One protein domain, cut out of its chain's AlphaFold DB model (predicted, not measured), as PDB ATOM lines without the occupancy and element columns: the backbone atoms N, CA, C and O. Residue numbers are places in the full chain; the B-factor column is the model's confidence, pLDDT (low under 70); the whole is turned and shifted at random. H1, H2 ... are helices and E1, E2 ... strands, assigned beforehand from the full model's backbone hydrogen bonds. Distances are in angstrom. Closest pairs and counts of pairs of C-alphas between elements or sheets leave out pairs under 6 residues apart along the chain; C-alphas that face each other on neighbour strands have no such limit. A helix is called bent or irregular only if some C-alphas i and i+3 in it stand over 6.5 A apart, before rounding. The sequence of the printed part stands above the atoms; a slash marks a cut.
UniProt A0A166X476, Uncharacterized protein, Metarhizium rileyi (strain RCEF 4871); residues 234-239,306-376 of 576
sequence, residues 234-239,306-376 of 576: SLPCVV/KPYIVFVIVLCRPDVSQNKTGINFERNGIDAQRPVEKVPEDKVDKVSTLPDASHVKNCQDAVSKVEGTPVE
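What this domain is: This is residues 234 to 239 and 306 to 376 of the 576 residues of an uncharacterized protein of Metarhizium rileyi (strain RCEF 4871) (UniProt A0A166X476). A long, twisted hairpin of two strands, E2 and E3, makes the length of this elongated model, and the short strands E1, E4 and E5 gather with two short helices round the end where E2 begins. The 77 printed residues hold five named strands and two named helices, in the order E1 E2 E3 E4 H1 H2 E5. The strands form one branched, antiparallel sheet, and the class is mixed, helices and strands. The whole is loose, with a radius of gyration of the C-alphas of 15.2 A and spans of 51 by 29 by 18 A.

How they stand to each other: E2, residues 306 to 321, bends by 58 degrees at residue 318 and forms a hairpin with E3, residues 324 to 334, antiparallel at 149 degrees, with N 317 and O 328 2.9 A apart. On one side of E2 is E1, residues 234 to 239, antiparallel, with N 237 and O 310 2.8 A apart. On the other side, with E3, is E4, residues 340 to 342, antiparallel to E2, with N 309 and O 341 2.8 A apart. E5, residues 373 to 375, is antiparallel to E4, with N 342 and O 373 2.8 A apart. The sheet is strongly twisted. H1, residues 345 to 352, only grazes it; the closest C-alphas of E2 and H1, Pro 307 and Val 348, are 7.1 A apart. H2, residues 363 to 367, only grazes it too; the closest C-alphas of E1 and H2, Pro 236 and Val 367, are 7.4 A apart. H2 has every O i to N i+4 pair within hydrogen-bond range, H1 2 of 4.

Where its parts are: E2 is 40.9 A long, from C-alpha 306 at (141.627, 86.403, -17.351) to C-alpha 321 at (126.076, 57.979, -42.303). E3 is 29.5 A, E1 14.9 A and H1 11.8 A long; H1 is irregular, with C-alphas 346 and 349 7.3 A apart. E4, H2 and E5 measure 6.7, 6.3 and 6.5 A, and E5 ends at C-alpha 375 (133.919, 81.286, -9.130).

The domain as a whole: The two C-alphas farthest apart, Asn 323 and Asp 346, are 51.0 A apart. Residues 240 to 305 are not printed, and C-alphas 239 and 306 are 8.3 A apart across this cut. Of the links that are printed whole, H1 to H2 is short and the others are tight. Mean pLDDT of the printed part is 71.8; residues 317 to 329, 352, 354 to 368 and 376 are under 70.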
ATOM      1  N   SER A 234     133.304  64.868 -19.070       81.31
ATOM      2  CA  SER A 234     133.597  66.286 -18.855       81.31
ATOM      3  C   SER A 234     135.091  66.551 -19.023       81.31
ATOM      4  O   SER A 234     135.898  66.094 -18.211       81.31
ATOM      5  N   LEU A 235     135.466  67.302 -20.059       82.88
ATOM      6  CA  LEU A 235     136.854  67.710 -20.296       82.88
ATOM      7  C   LEU A 235     137.125  69.093 -19.695       82.88
ATOM      8  O   LEU A 235     136.345  70.008 -19.959       82.88
ATOM      9  N   PRO A 236     138.222  69.299 -18.946       84.88
ATOM     10  CA  PRO A 236     138.639  70.640 -18.574       84.88
ATOM     11  C   PRO A 236     139.184  71.374 -19.808       84.88
ATOM     12  O   PRO A 236     140.046  70.870 -20.529       84.88
ATOM     13  N   CYS A 237     138.690  72.582 -20.041       85.81
ATOM     14  CA  CYS A 237     139.112  73.475 -21.111       85.81
ATOM     15  C   CYS A 237     139.489  74.834 -20.522       85.81
ATOM     16  O   CYS A 237     138.786  75.366 -19.666       85.81
ATOM     17  N   VAL A 238     140.574  75.425 -21.014       88.50
ATOM     18  CA  VAL A 238     140.951  76.795 -20.658       88.50
ATOM     19  C   VAL A 238     140.258  77.762 -21.612       88.50
ATOM     20  O   VAL A 238     140.366  77.623 -22.830       88.50
ATOM     21  N   VAL A 239     139.574  78.761 -21.061       90.00
ATOM     22  CA  VAL A 239     138.972  79.869 -21.808       90.00
ATOM     23  C   VAL A 239     139.466  81.203 -21.262       90.00
ATOM     24  O   VAL A 239     139.613  81.383 -20.056       90.00
ATOM     25  N   LYS A 306     141.070  87.290 -18.378       90.88
ATOM     26  CA  LYS A 306     141.627  86.403 -17.351       90.88
ATOM     27  C   LYS A 306     141.354  84.949 -17.782       90.88
ATOM     28  O   LYS A 306     140.331  84.714 -18.435       90.88
ATOM     29  N   PRO A 307     142.246  83.978 -17.512       90.88
ATOM     30  CA  PRO A 307     141.988  82.585 -17.853       90.88
ATOM     31  C   PRO A 307     141.089  81.916 -16.811       90.88
ATOM     32  O   PRO A 307     141.258  82.095 -15.602       90.88
ATOM     33  N   TYR A 308     140.166  81.099 -17.297       92.06
ATOM     34  CA  TYR A 308     139.258  80.278 -16.508       92.06
ATOM     35  C   TYR A 308     139.317  78.837 -17.012       92.06
ATOM     36  O   TYR A 308     139.405  78.600 -18.218       92.06
ATOM     37  N   ILE A 309     139.245  77.875 -16.100       90.56
ATOM     38  CA  ILE A 309     139.028  76.464 -16.401       90.56
ATOM     39  C   ILE A 309     137.517  76.237 -16.370       90.56
ATOM     40  O   ILE A 309     136.872  76.399 -15.334       90.56
ATOM     41  N   VAL A 310     136.955  75.875 -17.520       90.88
ATOM     42  CA  VAL A 310     135.564  75.435 -17.664       90.88
ATOM     43  C   VAL A 310     135.567  73.949 -17.989       90.88
ATOM     44  O   VAL A 310     136.363  73.490 -18.805       90.88
ATOM     45  N   PHE A 311     134.676  73.177 -17.380       88.31
ATOM     46  CA  PHE A 311     134.473  71.789 -17.782       88.31
ATOM     47  C   PHE A 311     133.433  71.749 -18.900       88.31
ATOM     48  O   PHE A 311     132.387  72.379 -18.796       88.31
ATOM     49  N   VAL A 312     133.719  71.048 -19.993       87.00
ATOM     50  CA  VAL A 312     132.848  70.963 -21.172       87.00
ATOM     51  C   VAL A 312     132.321  69.542 -21.295       87.00
ATOM     52  O   VAL A 312     133.111  68.596 -21.338       87.00
ATOM     53  N   ILE A 313     130.998  69.395 -21.382       84.94
ATOM     54  CA  ILE A 313     130.357  68.099 -21.610       84.94
ATOM     55  C   ILE A 313     130.536  67.731 -23.083       84.94
ATOM     56  O   ILE A 313     130.054  68.432 -23.979       84.94
ATOM     57  N   VAL A 314     131.195  66.603 -23.343       83.81
ATOM     58  CA  VAL A 314     131.287  66.014 -24.681       83.81
ATOM     59  C   VAL A 314     130.380  64.789 -24.747       83.81
ATOM     60  O   VAL A 314     130.545  63.839 -23.981       83.81
ATOM     61  N   LEU A 315     129.417  64.813 -25.672       74.75
ATOM     62  CA  LEU A 315     128.617  63.649 -26.040       74.75
ATOM     63  C   LEU A 315     129.315  62.880 -27.160       74.75
ATOM     64  O   LEU A 315     129.557  63.423 -28.239       74.75
ATOM     65  N   CYS A 316     129.548  61.591 -26.934       73.12
ATOM     66  CA  CYS A 316     129.857  60.650 -28.004       73.12
ATOM     67  C   CYS A 316     128.544  60.168 -28.628       73.12
ATOM     68  O   CYS A 316     127.745  59.512 -27.957       73.12
ATOM     69  N   ARG A 317     128.321  60.450 -29.913       68.44
ATOM     70  CA  ARG A 317     127.213  59.872 -30.686       68.44
ATOM     71  C   ARG A 317     127.773  59.039 -31.837       68.44
ATOM     72  O   ARG A 317     128.638  59.536 -32.550       68.44
ATOM     73  N   PRO A 318     127.318  57.797 -32.062       56.38
ATOM     74  CA  PRO A 318     127.703  57.067 -33.264       56.38
ATOM     75  C   PRO A 318     127.153  57.795 -34.500       56.38
ATOM     76  O   PRO A 318     125.958  58.085 -34.565       56.38
ATOM     77  N   ASP A 319     128.016  58.071 -35.478       63.16
ATOM     78  CA  ASP A 319     127.581  58.464 -36.818       63.16
ATOM     79  C   ASP A 319     127.448  57.203 -37.675       63.16
ATOM     80  O   ASP A 319     128.407  56.447 -37.855       63.16
ATOM     81  N   VAL A 320     126.240  56.986 -38.190       48.81
ATOM     82  CA  VAL A 320     125.898  55.899 -39.117       48.81
ATOM     83  C   VAL A 320     125.427  56.520 -40.434       48.81
ATOM     84  O   VAL A 320     124.349  56.229 -40.957       48.81
ATOM     85  N   SER A 321     126.238  57.437 -40.961       58.03
ATOM     86  CA  SER A 321     126.076  57.979 -42.303       58.03
ATOM     87  C   SER A 321     126.468  56.927 -43.355       58.03
ATOM     88  O   SER A 321     127.294  56.042 -43.128       58.03
ATOM     89  N   GLN A 322     125.786  56.953 -44.505       41.81
ATOM     90  CA  GLN A 322     125.738  55.833 -45.454       41.81
ATOM     91  C   GLN A 322     127.142  55.340 -45.870       41.81
ATOM     92  O   GLN A 322     127.852  56.009 -46.617       41.81
ATOM     93  N   ASN A 323     127.491  54.129 -45.414       45.78
ATOM     94  CA  ASN A 323     128.754  53.403 -45.632       45.78
ATOM     95  C   ASN A 323     129.983  53.847 -44.808       45.78
ATOM     96  O   ASN A 323     131.098  53.438 -45.147       45.78
ATOM     97  N   LYS A 324     129.833  54.612 -43.716       39.47
ATOM     98  CA  LYS A 324     130.929  54.853 -42.753       39.47
ATOM     99  C   LYS A 324     130.452  54.742 -41.306       39.47
ATOM    100  O   LYS A 324     129.513  55.414 -40.905       39.47
ATOM    101  N   THR A 325     131.149  53.929 -40.514       49.50
ATOM    102  CA  THR A 325     130.944  53.841 -39.062       49.50
ATOM    103  C   THR A 325     131.866  54.846 -38.374       49.50
ATOM    104  O   THR A 325     133.091  54.673 -38.380       49.50
ATOM    105  N   GLY A 326     131.292  55.906 -37.808       53.97
ATOM    106  CA  GLY A 326     132.019  56.976 -37.122       53.97
ATOM    107  C   GLY A 326     131.552  57.187 -35.682       53.97
ATOM    108  O   GLY A 326     130.523  56.668 -35.257       53.97
ATOM    109  N   ILE A 327     132.304  57.994 -34.935       54.53
ATOM    110  CA  ILE A 327     131.841  58.612 -33.688       54.53
ATOM    111  C   ILE A 327     131.881  60.119 -33.925       54.53
ATOM    112  O   ILE A 327     132.948  60.678 -34.179       54.53
ATOM    113  N   ASN A 328     130.716  60.757 -33.872       60.19
ATOM    114  CA  ASN A 328     130.585  62.201 -33.817       60.19
ATOM    115  C   ASN A 328     130.745  62.667 -32.364       60.19
ATOM    116  O   ASN A 328     130.177  62.070 -31.444       60.19
ATOM    117  N   PHE A 329     131.496  63.746 -32.163       68.75
ATOM    118  CA  PHE A 329     131.685  64.366 -30.855       68.75
ATOM    119  C   PHE A 329     130.894  65.669 -30.821       68.75
ATOM    120  O   PHE A 329     131.291  66.671 -31.419       68.75
ATOM    121  N   GLU A 330     129.763  65.658 -30.124       73.06
ATOM    122  CA  GLU A 330     128.908  66.832 -29.986       73.06
ATOM    123  C   GLU A 330     129.200  67.527 -28.655       73.06
ATOM    124  O   GLU A 330     129.062  66.945 -27.577       73.06
ATOM    125  N   ARG A 331     129.613  68.797 -28.725       76.94
ATOM    126  CA  ARG A 331     129.758  69.650 -27.541       76.94
ATOM    127  C   ARG A 331     128.366  69.943 -26.984       76.94
ATOM    128  O   ARG A 331     127.587  70.633 -27.632       76.94
ATOM    129  N   ASN A 332     128.084  69.469 -25.776       80.00
ATOM    130  CA  ASN A 332     126.765  69.531 -25.147       80.00
ATOM    131  C   ASN A 332     126.726  70.527 -23.973       80.00
ATOM    132  O   ASN A 332     126.158  70.243 -22.922       80.00
ATOM    133  N   GLY A 333     127.365  71.685 -24.159       87.38
ATOM    134  CA  GLY A 333     127.430  72.762 -23.169       87.38
ATOM    135  C   GLY A 333     128.567  72.639 -22.149       87.38
ATOM    136  O   GLY A 333     129.483  71.821 -22.282       87.38
ATOM    137  N   ILE A 334     128.515  73.517 -21.148       83.31
ATOM    138  CA  ILE A 334     129.409  73.527 -19.985       83.31
ATOM    139  C   ILE A 334     128.839  72.569 -18.928       83.31
ATOM    140  O   ILE A 334     127.625  72.465 -18.758       83.31
ATOM    141  N   ASP A 335     129.711  71.850 -18.225       87.50
ATOM    142  CA  ASP A 335     129.338  70.972 -17.120       87.50
ATOM    143  C   ASP A 335     128.974  71.798 -15.883       87.50
ATOM    144  O   ASP A 335     129.819  72.090 -15.039       87.50
ATOM    145  N   ALA A 336     127.696  72.161 -15.777       80.81
ATOM    146  CA  ALA A 336     127.147  72.914 -14.653       80.81
ATOM    147  C   ALA A 336     127.248  72.187 -13.292       80.81
ATOM    148  O   ALA A 336     126.987  72.804 -12.260       80.81
ATOM    149  N   GLN A 337     127.625  70.898 -13.252       84.88
ATOM    150  CA  GLN A 337     127.905  70.193 -11.993       84.88
ATOM    151  C   GLN A 337     129.318  70.471 -11.461       84.88
ATOM    152  O   GLN A 337     129.632  70.090 -10.330       84.88
ATOM    153  N   ARG A 338     130.177  71.134 -12.247       85.44
ATOM    154  CA  ARG A 338     131.533  71.521 -11.850       85.44
ATOM    155  C   ARG A 338     131.665  73.045 -11.813       85.44
ATOM    156  O   ARG A 338     131.193  73.718 -12.727       85.44
ATOM    157  N   PRO A 339     132.320  73.612 -10.784       86.06
ATOM    158  CA  PRO A 339     132.553  75.047 -10.737       86.06
ATOM    159  C   PRO A 339     133.476  75.479 -11.880       86.06
ATOM    160  O   PRO A 339     134.382  74.748 -12.281       86.06
ATOM    161  N   VAL A 340     133.276  76.703 -12.364       87.69
ATOM    162  CA  VAL A 340     134.262  77.374 -13.213       87.69
ATOM    163  C   VAL A 340     135.375  77.884 -12.309       87.69
ATOM    164  O   VAL A 340     135.112  78.607 -11.349       87.69
ATOM    165  N   GLU A 341     136.618  77.513 -12.593       91.56
ATOM    166  CA  GLU A 341     137.756  77.887 -11.753       91.56
ATOM    167  C   GLU A 341     138.558  79.013 -12.410       91.56
ATOM    168  O   GLU A 341     139.055  78.875 -13.526       91.56
ATOM    169  N   LYS A 342     138.729  80.146 -11.726       91.00
ATOM    170  CA  LYS A 342     139.628  81.214 -12.178       91.00
ATOM    171  C   LYS A 342     141.075  80.777 -11.967       91.00
ATOM    172  O   LYS A 342     141.460  80.436 -10.846       91.00
ATOM    173  N   VAL A 343     141.891  80.847 -13.014       91.69
ATOM    174  CA  VAL A 343     143.333  80.590 -12.916       91.69
ATOM    175  C   VAL A 343     144.008  81.785 -12.216       91.69
ATOM    176  O   VAL A 343     143.788  82.927 -12.631       91.69
ATOM    177  N   PRO A 344     144.825  81.564 -11.168       88.94
ATOM    178  CA  PRO A 344     145.623  82.612 -10.536       88.94
ATOM    179  C   PRO A 344     146.578  83.298 -11.519       88.94
ATOM    180  O   PRO A 344     147.145  82.649 -12.398       88.94
ATOM    181  N   GLU A 345     146.790  84.607 -11.361       85.62
ATOM    182  CA  GLU A 345     147.610  85.405 -12.288       85.62
ATOM    183  C   GLU A 345     149.079  84.930 -12.332       85.62
ATOM    184  O   GLU A 345     149.688  84.912 -13.398       85.62
ATOM    185  N   ASP A 346     149.611  84.405 -11.222       86.69
ATOM    186  CA  ASP A 346     150.941  83.778 -11.121       86.69
ATOM    187  C   ASP A 346     151.040  82.379 -11.771       86.69
ATOM    188  O   ASP A 346     152.131  81.814 -11.894       86.69
ATOM    189  N   LYS A 347     149.908  81.798 -12.193       86.19
ATOM    190  CA  LYS A 347     149.832  80.499 -12.881       86.19
ATOM    191  C   LYS A 347     149.487  80.617 -14.373       86.19
ATOM    192  O   LYS A 347     149.492  79.593 -15.058       86.19
ATOM    193  N   VAL A 348     149.249  81.823 -14.901       82.75
ATOM    194  CA  VAL A 348     148.904  82.059 -16.323       82.75
ATOM    195  C   VAL A 348     149.976  81.510 -17.268       82.75
ATOM    196  O   VAL A 348     149.649  80.815 -18.228       82.75
ATOM    197  N   ASP A 349     151.255  81.732 -16.959       79.25
ATOM    198  CA  ASP A 349     152.369  81.225 -17.773       79.25
ATOM    199  C   ASP A 349     152.414  79.689 -17.804       79.25
ATOM    200  O   ASP A 349     152.734  79.082 -18.820       79.25
ATOM    201  N   LYS A 350     152.020  79.021 -16.712       80.75
ATOM    202  CA  LYS A 350     151.941  77.550 -16.684       80.75
ATOM    203  C   LYS A 350     150.838  77.042 -17.609       80.75
ATOM    204  O   LYS A 350     151.019  76.019 -18.265       80.75
ATOM    205  N   VAL A 351     149.729  77.778 -17.693       75.25
ATOM    206  CA  VAL A 351     148.621  77.487 -18.607       75.25
ATOM    207  C   VAL A 351     149.018  77.675 -20.068       75.25
ATOM    208  O   VAL A 351     148.669  76.828 -20.885       75.25
ATOM    209  N   SER A 352     149.786  78.715 -20.409       67.25
ATOM    210  CA  SER A 352     150.286  78.889 -21.784       67.25
ATOM    211  C   SER A 352     151.314  77.822 -22.190       67.25
ATOM    212  O   SER A 352     151.461  77.543 -23.377       67.25
ATOM    213  N   THR A 353     151.970  77.174 -21.218       70.94
ATOM    214  CA  THR A 353     152.830  75.997 -21.443       70.94
ATOM    215  C   THR A 353     152.102  74.649 -21.406       70.94
ATOM    216  O   THR A 353     152.763  73.617 -21.540       70.94
ATOM    217  N   LEU A 354     150.773  74.607 -21.222       64.62
ATOM    218  CA  LEU A 354     150.043  73.341 -21.294       64.62
ATOM    219  C   LEU A 354     150.089  72.800 -22.736       64.62
ATOM    220  O   LEU A 354     149.641  73.479 -23.660       64.62
ATOM    221  N   PRO A 355     150.626  71.588 -22.948       52.47
ATOM    222  CA  PRO A 355     150.693  70.981 -24.269       52.47
ATOM    223  C   PRO A 355     149.301  70.569 -24.761       52.47
ATOM    224  O   PRO A 355     148.400  70.301 -23.964       52.47
ATOM    225  N   ASP A 356     149.150  70.476 -26.084       50.06
ATOM    226  CA  ASP A 356     147.921  70.011 -26.730       50.06
ATOM    227  C   ASP A 356     147.479  68.654 -26.146       50.06
ATOM    228  O   ASP A 356     148.270  67.709 -26.036       50.06
ATOM    229  N   ALA A 357     146.200  68.559 -25.776       44.78
ATOM    230  CA  ALA A 357     145.593  67.368 -25.186       44.78
ATOM    231  C   ALA A 357     145.740  66.105 -26.060       44.78
ATOM    232  O   ALA A 357     145.721  64.994 -25.532       44.78
ATOM    233  N   SER A 358     145.929  66.260 -27.374       36.38
ATOM    234  CA  SER A 358     146.197  65.166 -28.318       36.38
ATOM    235  C   SER A 358     147.622  64.589 -28.244       36.38
ATOM    236  O   SER A 358     147.893  63.559 -28.867       36.38
ATOM    237  N   HIS A 359     148.532  65.209 -27.484       39.03
ATOM    238  CA  HIS A 359     149.955  64.848 -27.440       39.03
ATOM    239  C   HIS A 359     150.489  64.470 -26.050       39.03
ATOM    240  O   HIS A 359     151.668  64.133 -25.927       39.03
ATOM    241  N   VAL A 360     149.654  64.467 -25.001       45.62
ATOM    242  CA  VAL A 360     150.091  64.101 -23.643       45.62
ATOM    243  C   VAL A 360     149.289  62.958 -23.053       45.62
ATOM    244  O   VAL A 360     148.084  63.056 -22.840       45.62
ATOM    245  N   LYS A 361     150.028  61.901 -22.699       42.31
ATOM    246  CA  LYS A 361     149.525  60.643 -22.137       42.31
ATOM    247  C   LYS A 361     148.548  60.860 -20.972       42.31
ATOM    248  O   LYS A 361     147.489  60.251 -20.953       42.31
ATOM    249  N   ASN A 362     148.840  61.827 -20.095       56.00
ATOM    250  CA  ASN A 362     147.989  62.195 -18.962       56.00
ATOM    251  C   ASN A 362     147.604  63.691 -19.011       56.00
ATOM    252  O   ASN A 362     148.011  64.465 -18.143       56.00
ATOM    253  N   CYS A 363     146.834  64.134 -20.014       49.25
ATOM    254  CA  CYS A 363     146.381  65.537 -20.092       49.25
ATOM    255  C   CYS A 363     145.650  65.999 -18.811       49.25
ATOM    256  O   CYS A 363     145.835  67.129 -18.358       49.25
ATOM    257  N   GLN A 364     144.878  65.112 -18.174       50.81
ATOM    258  CA  GLN A 364     144.203  65.394 -16.904       50.81
ATOM    259  C   GLN A 364     145.190  65.706 -15.762       50.81
ATOM    260  O   GLN A 364     144.926  66.618 -14.983       50.81
ATOM    261  N   ASP A 365     146.350  65.038 -15.705       64.12
ATOM    262  CA  ASP A 365     147.407  65.296 -14.708       64.12
ATOM    263  C   ASP A 365     148.240  66.548 -15.011       64.12
ATOM    264  O   ASP A 365     148.985  67.028 -14.154       64.12
ATOM    265  N   ALA A 366     148.204  67.041 -16.250       62.75
ATOM    266  CA  ALA A 366     148.809  68.319 -16.608       62.75
ATOM    267  C   ALA A 366     147.899  69.473 -16.166       62.75
ATOM    268  O   ALA A 366     148.366  70.412 -15.522       62.75
ATOM    269  N   VAL A 367     146.594  69.361 -16.436       60.00
ATOM    270  CA  VAL A 367     145.606  70.385 -16.072       60.00
ATOM    271  C   VAL A 367     145.327  70.407 -14.565       60.00
ATOM    272  O   VAL A 367     145.237  71.490 -13.998       60.00
ATOM    273  N   SER A 368     145.288  69.262 -13.873       64.31
ATOM    274  CA  SER A 368     145.054  69.214 -12.413       64.31
ATOM    275  C   SER A 368     146.157  69.874 -11.572       64.31
ATOM    276  O   SER A 368     145.927  70.215 -10.415       64.31
ATOM    277  N   LYS A 369     147.344  70.109 -12.148       73.88
ATOM    278  CA  LYS A 369     148.432  70.890 -11.525       73.88
ATOM    279  C   LYS A 369     148.212  72.403 -11.620       73.88
ATOM    280  O   LYS A 369     148.905  73.168 -10.947       73.88
ATOM    281  N   VAL A 370     147.260  72.847 -12.438       70.12
ATOM    282  CA  VAL A 370     146.802  74.236 -12.507       70.12
ATOM    283  C   VAL A 370     145.577  74.383 -11.608       70.12
ATOM    284  O   VAL A 370     144.452  74.471 -12.079       70.12
ATOM    285  N   GLU A 371     145.795  74.400 -10.293       71.62
ATOM    286  CA  GLU A 371     144.701  74.638  -9.340       71.62
ATOM    287  C   GLU A 371     144.143  76.054  -9.559       71.62
ATOM    288  O   GLU A 371     144.891  77.037  -9.405       71.62
ATOM    289  N   GLY A 372     142.859  76.149  -9.909       74.00
ATOM    290  CA  GLY A 372     142.115  77.397  -9.950       74.00
ATOM    291  C   GLY A 372     141.361  77.672  -8.646       74.00
ATOM    292  O   GLY A 372     141.317  76.853  -7.730       74.00
ATOM    293  N   THR A 373     140.771  78.862  -8.537       75.88
ATOM    294  CA  THR A 373     139.829  79.200  -7.455       75.88
ATOM    295  C   THR A 373     138.402  79.153  -8.005       75.88
ATOM    296  O   THR A 373     138.150  79.844  -8.995       75.88
ATOM    297  N   PRO A 374     137.467  78.390  -7.407       75.00
ATOM    298  CA  PRO A 374     136.069  78.374  -7.832       75.00
ATOM    299  C   PRO A 374     135.453  79.777  -7.885       75.00
ATOM    300  O   PRO A 374     135.642  80.577  -6.968       75.00
ATOM    301  N   VAL A 375     134.699  80.056  -8.946       75.75
ATOM    302  CA  VAL A 375     133.919  81.286  -9.130       75.75
ATOM    303  C   VAL A 375     132.438  80.925  -9.146       75.75
ATOM    304  O   VAL A 375     132.031  79.974  -9.812       75.75
ATOM    305  N   GLU A 376     131.627  81.685  -8.414       66.31
ATOM    306  CA  GLU A 376     130.176  81.512  -8.406       66.31
ATOM    307  C   GLU A 376     129.572  82.022  -9.722       66.31
ATOM    308  O   GLU A 376     129.745  83.182 -10.098       66.31
TER     309      GLU A 376